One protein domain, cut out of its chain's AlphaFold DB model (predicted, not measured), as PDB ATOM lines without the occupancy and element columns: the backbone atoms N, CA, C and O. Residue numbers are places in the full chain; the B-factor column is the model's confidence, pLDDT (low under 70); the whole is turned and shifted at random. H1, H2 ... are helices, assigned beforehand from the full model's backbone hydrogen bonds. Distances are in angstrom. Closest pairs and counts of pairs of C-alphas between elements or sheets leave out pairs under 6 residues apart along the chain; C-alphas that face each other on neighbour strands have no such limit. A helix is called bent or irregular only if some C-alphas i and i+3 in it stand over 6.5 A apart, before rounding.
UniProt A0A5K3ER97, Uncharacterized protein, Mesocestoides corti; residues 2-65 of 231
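AT A GLANCE: This is residues 2 to 65 of the 231 residues of an uncharacterized protein of Mesocestoides corti (UniProt A0A5K3ER97). The longest helix, H3, makes one side of an open, loosely filled body, with the short helix H2 packed on its first residues, 29 to 33, and the short helix H1 near its middle; H4 sticks out as an arm, away from the other three helices. Residues 8 to 13, between H1 and H2, stick out as a loop, and the arm of residues 49 to 65 makes much of the length. The printed part has 64 residues with four named helices, in the order H1, H2, H3, H4, and no named strand; its class is all helix. It is only just loose, close to extended, with a radius of gyration of the C-alphas of 15.6 A, and elongated, spanning 42 by 27 by 22 A.

HOW THE PARTS SIT: H1, residues 2 to 7, and H2, residues 18 to 24, are apart. H3, residues 29 to 42, is close to H1 but not clearly touching it: their closest C-alphas, those of Val 2 and Glu 36, are 7.1 A apart. H1 and H3 run the same way at a steep tilt of 63 degrees. H2 and H3 touch, H3 with residues 29 to 33 alone, and the closest C-alphas are those of Ala 22 and Leu 29, 5.3 A apart. They run opposite ways at a steep tilt of 64 degrees. H4, residues 51 to 63, is apart from H1, H2 and H3. In H1, H2 and H3 every O i to N i+4 pair is within hydrogen-bond range; in H4 it is 8 of 9.

IN THESE COORDINATES: H1 begins at C-alpha 2, at (238.061, -42.984, 28.123), and measures 8.7 A from first to last C-alpha. H2 measures 9.7 A. H3 has 14 residues and measures 19.9 A, from C-alpha 29 at (227.707, -51.885, 32.271) to C-alpha 42. H4 measures 16.1 A and ends at C-alpha 63, at (264.571, -33.730, 31.195). H4 is neither bent nor irregular, but only just: C-alphas 60 and 63 are 6.5 A apart.

THE WHOLE: The two C-alphas farthest apart, those of Asp 28 and Asn 64, are 42.8 A apart. Residues 8 to 13 stand free, and so do residues 49 to 65, of which 51 to 63 belong to H4. Without these stretches the body has 41 residues, spans 28 by 23 by 10 A and has a radius of gyration of 10.7 A. The link from H2 to H3 is tight, with 4 residues; those from H1 to H2, with 10, and from H3 to H4, with 8, are short. The printed part has no cut. The mean pLDDT of the printed part is 86.2, and it is under 70 at residue 10, residues 13 to 14 and residues 64 to 65.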
ATOM      1  N   VAL A   2     238.391 -44.424  28.290       80.56
ATOM      2  CA  VAL A   2     238.061 -42.984  28.123       80.56
ATOM      3  C   VAL A   2     239.013 -42.305  27.137       80.56
ATOM      4  O   VAL A   2     238.565 -41.705  26.175       80.56
ATOM      5  N   ALA A   3     240.325 -42.484  27.301       73.19
ATOM      6  CA  ALA A   3     241.302 -41.934  26.361       73.19
ATOM      7  C   ALA A   3     241.079 -42.435  24.922       73.19
ATOM      8  O   ALA A   3     241.116 -41.639  23.997       73.19
ATOM      9  N   SER A   4     240.759 -43.722  24.737       76.38
ATOM     10  CA  SER A   4     240.514 -44.273  23.401       76.38
ATOM     11  C   SER A   4     239.257 -43.697  22.733       76.38
ATOM     12  O   SER A   4     239.222 -43.574  21.522       76.38
ATOM     13  N   LYS A   5     238.248 -43.263  23.494       83.50
ATOM     14  CA  LYS A   5     237.068 -42.596  22.917       83.50
ATOM     15  C   LYS A   5     237.304 -41.146  22.487       83.50
ATOM     16  O   LYS A   5     236.544 -40.636  21.678       83.50
ATOM     17  N   PHE A   6     238.276 -40.462  23.092       80.06
ATOM     18  CA  PHE A   6     238.505 -39.027  22.872       80.06
ATOM     19  C   PHE A   6     239.772 -38.721  22.063       80.06
ATOM     20  O   PHE A   6     239.954 -37.577  21.656       80.06
ATOM     21  N   LEU A   7     240.657 -39.704  21.870       80.12
ATOM     22  CA  LEU A   7     241.913 -39.544  21.130       80.12
ATOM     23  C   LEU A   7     241.919 -40.225  19.758       80.12
ATOM     24  O   LEU A   7     242.758 -39.860  18.943       80.12
ATOM     25  N   TYR A   8     241.036 -41.197  19.515       75.38
ATOM     26  CA  TYR A   8     240.903 -41.843  18.208       75.38
ATOM     27  C   TYR A   8     239.696 -41.278  17.462       75.38
ATOM     28  O   TYR A   8     238.693 -40.914  18.084       75.38
ATOM     29  N   ASP A   9     239.808 -41.204  16.138       76.38
ATOM     30  CA  ASP A   9     238.727 -40.735  15.283       76.38
ATOM     31  C   ASP A   9     237.539 -41.711  15.319       76.38
ATOM     32  O   ASP A   9     237.689 -42.932  15.419       76.38
ATOM     33  N   THR A  10     236.327 -41.154  15.285       64.56
ATOM     34  CA  THR A  10     235.063 -41.898  15.445       64.56
ATOM     35  C   THR A  10     234.737 -42.845  14.291       64.56
ATOM     36  O   THR A  10     233.810 -43.641  14.412       64.56
ATOM     37  N   ASP A  11     235.448 -42.734  13.173       71.06
ATOM     38  CA  ASP A  11     235.347 -43.599  11.995       71.06
ATOM     39  C   ASP A  11     236.313 -44.796  12.043       71.06
ATOM     40  O   ASP A  11     236.296 -45.631  11.140       71.06
ATOM     41  N   SER A  12     237.115 -44.924  13.104       71.56
ATOM     42  CA  SER A  12     237.936 -46.111  13.324       71.56
ATOM     43  C   SER A  12     237.067 -47.330  13.653       71.56
ATOM     44  O   SER A  12     236.283 -47.314  14.604       71.56
ATOM     45  N   GLU A  13     237.269 -48.427  12.918       67.25
ATOM     46  CA  GLU A  13     236.628 -49.727  13.184       67.25
ATOM     47  C   GLU A  13     236.998 -50.312  14.565       67.25
ATOM     48  O   GLU A  13     236.363 -51.251  15.038       67.25
ATOM     49  N   GLU A  14     237.990 -49.731  15.248       68.38
ATOM     50  CA  GLU A  14     238.442 -50.125  16.587       68.38
ATOM     51  C   GLU A  14     237.719 -49.366  17.722       68.38
ATOM     52  O   GLU A  14     238.056 -49.513  18.904       68.38
ATOM     53  N   ALA A  15     236.719 -48.537  17.401       71.75
ATOM     54  CA  ALA A  15     235.953 -47.776  18.383       71.75
ATOM     55  C   ALA A  15     235.033 -48.683  19.225       71.75
ATOM     56  O   ALA A  15     233.857 -48.882  18.929       71.75
ATOM     57  N   LEU A  16     235.564 -49.200  20.333       81.12
ATOM     58  CA  LEU A  16     234.806 -50.019  21.282       81.12
ATOM     59  C   LEU A  16     233.875 -49.174  22.161       81.12
ATOM     60  O   LEU A  16     234.300 -48.209  22.822       81.12
ATOM     61  N   CYS A  17     232.608 -49.578  22.234       86.75
ATOM     62  CA  CYS A  17     231.613 -48.937  23.086       86.75
ATOM     63  C   CYS A  17     231.658 -49.497  24.521       86.75
ATOM     64  O   CYS A  17     232.355 -50.465  24.820       86.75
ATOM     65  N   ASN A  18     230.942 -48.871  25.464       91.00
ATOM     66  CA  ASN A  18     231.021 -49.291  26.870       91.00
ATOM     67  C   ASN A  18     230.523 -50.713  27.118       91.00
ATOM     68  O   ASN A  18     230.986 -51.316  28.079       91.00
ATOM     69  N   SER A  19     229.607 -51.255  26.309       92.38
ATOM     70  CA  SER A  19     229.216 -52.660  26.452       92.38
ATOM     71  C   SER A  19     230.359 -53.603  26.102       92.38
ATOM     72  O   SER A  19     230.546 -54.586  26.807       92.38
ATOM     73  N   ASP A  20     231.166 -53.273  25.097       92.56
ATOM     74  CA  ASP A  20     232.307 -54.105  24.702       92.56
ATOM     75  C   ASP A  20     233.371 -54.085  25.799       92.56
ATOM     76  O   ASP A  20     233.831 -55.131  26.245       92.56
ATOM     77  N   TRP A  21     233.675 -52.898  26.334       92.44
ATOM     78  CA  TRP A  21     234.580 -52.755  27.477       92.44
ATOM     79  C   TRP A  21     234.051 -53.427  28.751       92.44
ATOM     80  O   TRP A  21     234.832 -53.974  29.526       92.44
ATOM     81  N   ALA A  22     232.741 -53.370  28.994       94.75
ATOM     82  CA  ALA A  22     232.102 -54.033  30.127       94.75
ATOM     83  C   ALA A  22     232.239 -55.556  30.021       94.75
ATOM     84  O   ALA A  22     232.619 -56.198  30.998       94.75
ATOM     85  N   ASN A  23     232.000 -56.103  28.827       95.12
ATOM     86  CA  ASN A  23     232.143 -57.527  28.545       95.12
ATOM     87  C   ASN A  23     233.605 -57.984  28.661       95.12
ATOM     88  O   ASN A  23     233.871 -58.985  29.317       95.12
ATOM     89  N   GLU A  24     234.548 -57.229  28.089       94.31
ATOM     90  CA  GLU A  24     235.984 -57.555  28.109       94.31
ATOM     91  C   GLU A  24     236.547 -57.631  29.538       94.31
ATOM     92  O   GLU A  24     237.411 -58.454  29.836       94.31
ATOM     93  N   PHE A  25     236.052 -56.784  30.446       92.44
ATOM     94  CA  PHE A  25     236.521 -56.736  31.833       92.44
ATOM     95  C   PHE A  25     235.620 -57.462  32.838       92.44
ATOM     96  O   PHE A  25     235.927 -57.420  34.032       92.44
ATOM     97  N   ASP A  26     234.536 -58.099  32.388       96.19
ATOM     98  CA  ASP A  26     233.513 -58.714  33.248       96.19
ATOM     99  C   ASP A  26     232.993 -57.741  34.332       96.19
ATOM    100  O   ASP A  26     232.901 -58.039  35.526       96.19
ATOM    101  N   ILE A  27     232.706 -56.501  33.917       96.69
ATOM    102  CA  ILE A  27     232.172 -55.440  34.779       96.69
ATOM    103  C   ILE A  27     230.755 -55.120  34.322       96.69
ATOM    104  O   ILE A  27     230.512 -54.891  33.146       96.69
ATOM    105  N   ASP A  28     229.815 -55.001  35.262       97.56
ATOM    106  CA  ASP A  28     228.465 -54.533  34.944       97.56
ATOM    107  C   ASP A  28     228.493 -53.168  34.228       97.56
ATOM    108  O   ASP A  28     229.112 -52.199  34.689       97.56
ATOM    109  N   LEU A  29     227.754 -53.071  33.122       95.75
ATOM    110  CA  LEU A  29     227.707 -51.885  32.271       95.75
ATOM    111  C   LEU A  29     227.311 -50.622  33.051       95.75
ATOM    112  O   LEU A  29     227.869 -49.546  32.817       95.75
ATOM    113  N   LYS A  30     226.383 -50.721  34.014       96.25
ATOM    114  CA  LYS A  30     225.990 -49.554  34.829       96.25
ATOM    115  C   LYS A  30     227.136 -49.100  35.726       96.25
ATOM    116  O   LYS A  30     227.361 -47.896  35.874       96.25
ATOM    117  N   THR A  31     227.866 -50.051  36.299       96.44
ATOM    118  CA  THR A  31     229.054 -49.781  37.114       96.44
ATOM    119  C   THR A  31     230.140 -49.095  36.290       96.44
ATOM    120  O   THR A  31     230.664 -48.060  36.719       96.44
ATOM    121  N   LEU A  32     230.420 -49.594  35.083       96.06
ATOM    122  CA  LEU A  32     231.400 -48.998  34.177       96.06
ATOM    123  C   LEU A  32     231.015 -47.564  33.770       96.06
ATOM    124  O   LEU A  32     231.835 -46.650  33.875       96.06
ATOM    125  N   ASN A  33     229.747 -47.336  33.411       95.25
ATOM    126  CA  ASN A  33     229.228 -46.003  33.085       95.25
ATOM    127  C   ASN A  33     229.383 -45.021  34.258       95.25
ATOM    128  O   ASN A  33     229.794 -43.873  34.080       95.25
ATOM    129  N   LEU A  34     229.092 -45.466  35.485       96.50
ATOM    130  CA  LEU A  34     229.258 -44.630  36.674       96.50
ATOM    131  C   LEU A  34     230.732 -44.283  36.926       96.50
ATOM    132  O   LEU A  34     231.039 -43.158  37.335       96.50
ATOM    133  N   MET A  35     231.642 -45.233  36.700       96.75
ATOM    134  CA  MET A  35     233.084 -45.001  36.805       96.75
ATOM    135  C   MET A  35     233.567 -43.984  35.771       96.75
ATOM    136  O   MET A  35     234.301 -43.067  36.142       96.75
ATOM    137  N   GLU A  36     233.113 -44.093  34.521       94.69
ATOM    138  CA  GLU A  36     233.435 -43.134  33.460       94.69
ATOM    139  C   GLU A  36     232.963 -41.719  33.818       94.69
ATOM    140  O   GLU A  36     233.761 -40.782  33.805       94.69
ATOM    141  N   ILE A  37     231.707 -41.561  34.248       94.25
ATOM    142  CA  ILE A  37     231.169 -40.257  34.663       94.25
ATOM    143  C   ILE A  37     231.976 -39.676  35.830       94.25
ATOM    144  O   ILE A  37     232.300 -38.487  35.835       94.25
ATOM    145  N   ARG A  38     232.310 -40.487  36.841       96.31
ATOM    146  CA  ARG A  38     233.115 -40.033  37.989       96.31
ATOM    147  C   ARG A  38     234.511 -39.592  37.563       96.31
ATOM    148  O   ARG A  38     234.992 -38.574  38.056       96.31
ATOM    149  N   PHE A  39     235.130 -40.330  36.650       93.88
ATOM    150  CA  PHE A  39     236.432 -39.990  36.095       93.88
ATOM    151  C   PHE A  39     236.384 -38.660  35.331       93.88
ATOM    152  O   PHE A  39     237.134 -37.743  35.661       93.88
ATOM    153  N   LEU A  40     235.442 -38.500  34.398       93.69
ATOM    154  CA  LEU A  40     235.280 -37.267  33.619       93.69
ATOM    155  C   LEU A  40     234.990 -36.051  34.509       93.69
ATOM    156  O   LEU A  40     235.563 -34.980  34.309       93.69
ATOM    157  N   ARG A  41     234.177 -36.231  35.558       94.25
ATOM    158  CA  ARG A  41     233.925 -35.184  36.561       94.25
ATOM    159  C   ARG A  41     235.174 -34.823  37.361       94.25
ATOM    160  O   ARG A  41     235.358 -33.653  37.654       94.25
ATOM    161  N   SER A  42     236.028 -35.789  37.700       95.62
ATOM    162  CA  SER A  42     237.279 -35.516  38.426       95.62
ATOM    163  C   SER A  42     238.306 -34.732  37.605       95.62
ATOM    164  O   SER A  42     239.191 -34.104  38.178       95.62
ATOM    165  N   LEU A  43     238.165 -34.745  36.278       90.19
ATOM    166  CA  LEU A  43     238.966 -33.944  35.354       90.19
ATOM    167  C   LEU A  43     238.341 -32.575  35.053       90.19
ATOM    168  O   LEU A  43     238.873 -31.848  34.218       90.19
ATOM    169  N   ASP A  44     237.197 -32.226  35.654       92.44
ATOM    170  CA  ASP A  44     236.370 -31.084  35.238       92.44
ATOM    171  C   ASP A  44     236.094 -31.074  33.723       92.44
ATOM    172  O   ASP A  44     236.034 -30.012  33.106       92.44
ATOM    173  N   TRP A  45     235.985 -32.253  33.099       90.31
ATOM    174  CA  TRP A  45     235.859 -32.402  31.642       90.31
ATOM    175  C   TRP A  45     237.010 -31.783  30.819       90.31
ATOM    176  O   TRP A  45     236.891 -31.614  29.605       90.31
ATOM    177  N   LYS A  46     238.159 -31.482  31.437       88.00
ATOM    178  CA  LYS A  46     239.359 -30.961  30.764       88.00
ATOM    179  C   LYS A  46     240.178 -32.113  30.181       88.00
ATOM    180  O   LYS A  46     241.165 -32.550  30.766       88.00
ATOM    181  N   LEU A  47     239.727 -32.627  29.041       85.31
ATOM    182  CA  LEU A  47     240.336 -33.782  28.367       85.31
ATOM    183  C   LEU A  47     241.506 -33.407  27.455       85.31
ATOM    184  O   LEU A  47     242.394 -34.221  27.218       85.31
ATOM    185  N   PHE A  48     241.514 -32.171  26.963       83.81
ATOM    186  CA  PHE A  48     242.527 -31.698  26.035       83.81
ATOM    187  C   PHE A  48     243.666 -31.025  26.787       83.81
ATOM    188  O   PHE A  48     243.461 -30.104  27.582       83.81
ATOM    189  N   VAL A  49     244.880 -31.481  26.504       83.88
ATOM    190  CA  VAL A  49     246.112 -30.884  27.008       83.88
ATOM    191  C   VAL A  49     246.767 -30.152  25.845       83.88
ATOM    192  O   VAL A  49     246.934 -30.716  24.766       83.88
ATOM    193  N   SER A  50     247.118 -28.881  26.036       87.75
ATOM    194  CA  SER A  50     247.851 -28.140  25.014       87.75
ATOM    195  C   SER A  50     249.277 -28.672  24.889       87.75
ATOM    196  O   SER A  50     249.868 -29.160  25.857       87.75
ATOM    197  N   LYS A  51     249.877 -28.492  23.710       88.31
ATOM    198  CA  LYS A  51     251.289 -28.820  23.485       88.31
ATOM    199  C   LYS A  51     252.203 -28.182  24.540       88.31
ATOM    200  O   LYS A  51     253.046 -28.864  25.103       88.31
ATOM    201  N   SER A  52     251.961 -26.919  24.893       88.75
ATOM    202  CA  SER A  52     252.744 -26.210  25.915       88.75
ATOM    203  C   SER A  52     252.696 -26.872  27.293       88.75
ATOM    204  O   SER A  52     253.710 -26.913  27.982       88.75
ATOM    205  N   HIS A  53     251.545 -27.414  27.699       85.69
ATOM    206  CA  HIS A  53     251.409 -28.105  28.982       85.69
ATOM    207  C   HIS A  53     252.167 -29.440  28.977       85.69
ATOM    208  O   HIS A  53     252.762 -29.813  29.989       85.69
ATOM    209  N   ILE A  54     252.170 -30.142  27.838       86.19
ATOM    210  CA  ILE A  54     252.956 -31.367  27.649       86.19
ATOM    211  C   ILE A  54     254.452 -31.034  27.691       86.19
ATOM    212  O   ILE A  54     255.186 -31.656  28.456       86.19
ATOM    213  N   ASP A  55     254.893 -30.014  26.954       89.69
ATOM    214  CA  ASP A  55     256.294 -29.582  26.911       89.69
ATOM    215  C   ASP A  55     256.800 -29.186  28.312       89.69
ATOM    216  O   ASP A  55     257.873 -29.615  28.741       89.69
ATOM    217  N   GLU A  56     256.001 -28.436  29.077       90.00
ATOM    218  CA  GLU A  56     256.322 -28.053  30.458       90.00
ATOM    219  C   GLU A  56     256.389 -29.271  31.397       90.00
ATOM    220  O   GLU A  56     257.210 -29.320  32.318       90.00
ATOM    221  N   PHE A  57     255.521 -30.265  31.203       87.06
ATOM    222  CA  PHE A  57     255.553 -31.510  31.971       87.06
ATOM    223  C   PHE A  57     256.820 -32.322  31.670       87.06
ATOM    224  O   PHE A  57     257.520 -32.737  32.599       87.06
ATOM    225  N   ILE A  58     257.160 -32.485  30.390       89.06
ATOM    226  CA  ILE A  58     258.366 -33.191  29.935       89.06
ATOM    227  C   ILE A  58     259.623 -32.496  30.471       89.06
ATOM    228  O   ILE A  58     260.484 -33.151  31.064       89.06
ATOM    229  N   ALA A  59     259.712 -31.170  30.339       89.75
ATOM    230  CA  ALA A  59     260.848 -30.398  30.834       89.75
ATOM    231  C   ALA A  59     261.035 -30.552  32.353       89.75
ATOM    232  O   ALA A  59     262.158 -30.706  32.834       89.75
ATOM    233  N   ARG A  60     259.940 -30.555  33.125       86.56
ATOM    234  CA  ARG A  60     259.997 -30.671  34.590       86.56
ATOM    235  C   ARG A  60     260.333 -32.074  35.081       86.56
ATOM    236  O   ARG A  60     261.057 -32.188  36.067       86.56
ATOM    237  N   HIS A  61     259.807 -33.111  34.437       83.88
ATOM    238  CA  HIS A  61     259.828 -34.466  34.993       83.88
ATOM    239  C   HIS A  61     260.734 -35.447  34.256       83.88
ATOM    240  O   HIS A  61     261.238 -36.372  34.887       83.88
ATOM    241  N   LEU A  62     260.955 -35.256  32.957       80.38
ATOM    242  CA  LEU A  62     261.745 -36.181  32.145       80.38
ATOM    243  C   LEU A  62     263.145 -35.630  31.875       80.38
ATOM    244  O   LEU A  62     264.121 -36.337  32.092       80.38
ATOM    245  N   VAL A  63     263.266 -34.350  31.508       72.62
ATOM    246  CA  VAL A  63     264.571 -33.730  31.195       72.62
ATOM    247  C   VAL A  63     265.405 -33.470  32.457       72.62
ATOM    248  O   VAL A  63     266.624 -33.597  32.444       72.62
ATOM    249  N   ASN A  64     264.756 -33.166  33.583       61.81
ATOM    250  CA  ASN A  64     265.442 -32.925  34.859       61.81
ATOM    251  C   ASN A  64     265.593 -34.187  35.732       61.81
ATOM    252  O   ASN A  64     266.192 -34.116  36.807       61.81
ATOM    253  N   GLY A  65     265.064 -35.338  35.293       56.38
ATOM    254  CA  GLY A  65     265.106 -36.606  36.033       56.38
ATOM    255  C   GLY A  65     266.497 -37.247  36.119       56.38
ATOM    256  O   GLY A  65     266.730 -38.084  36.986       56.38
TER     257      GLY A  65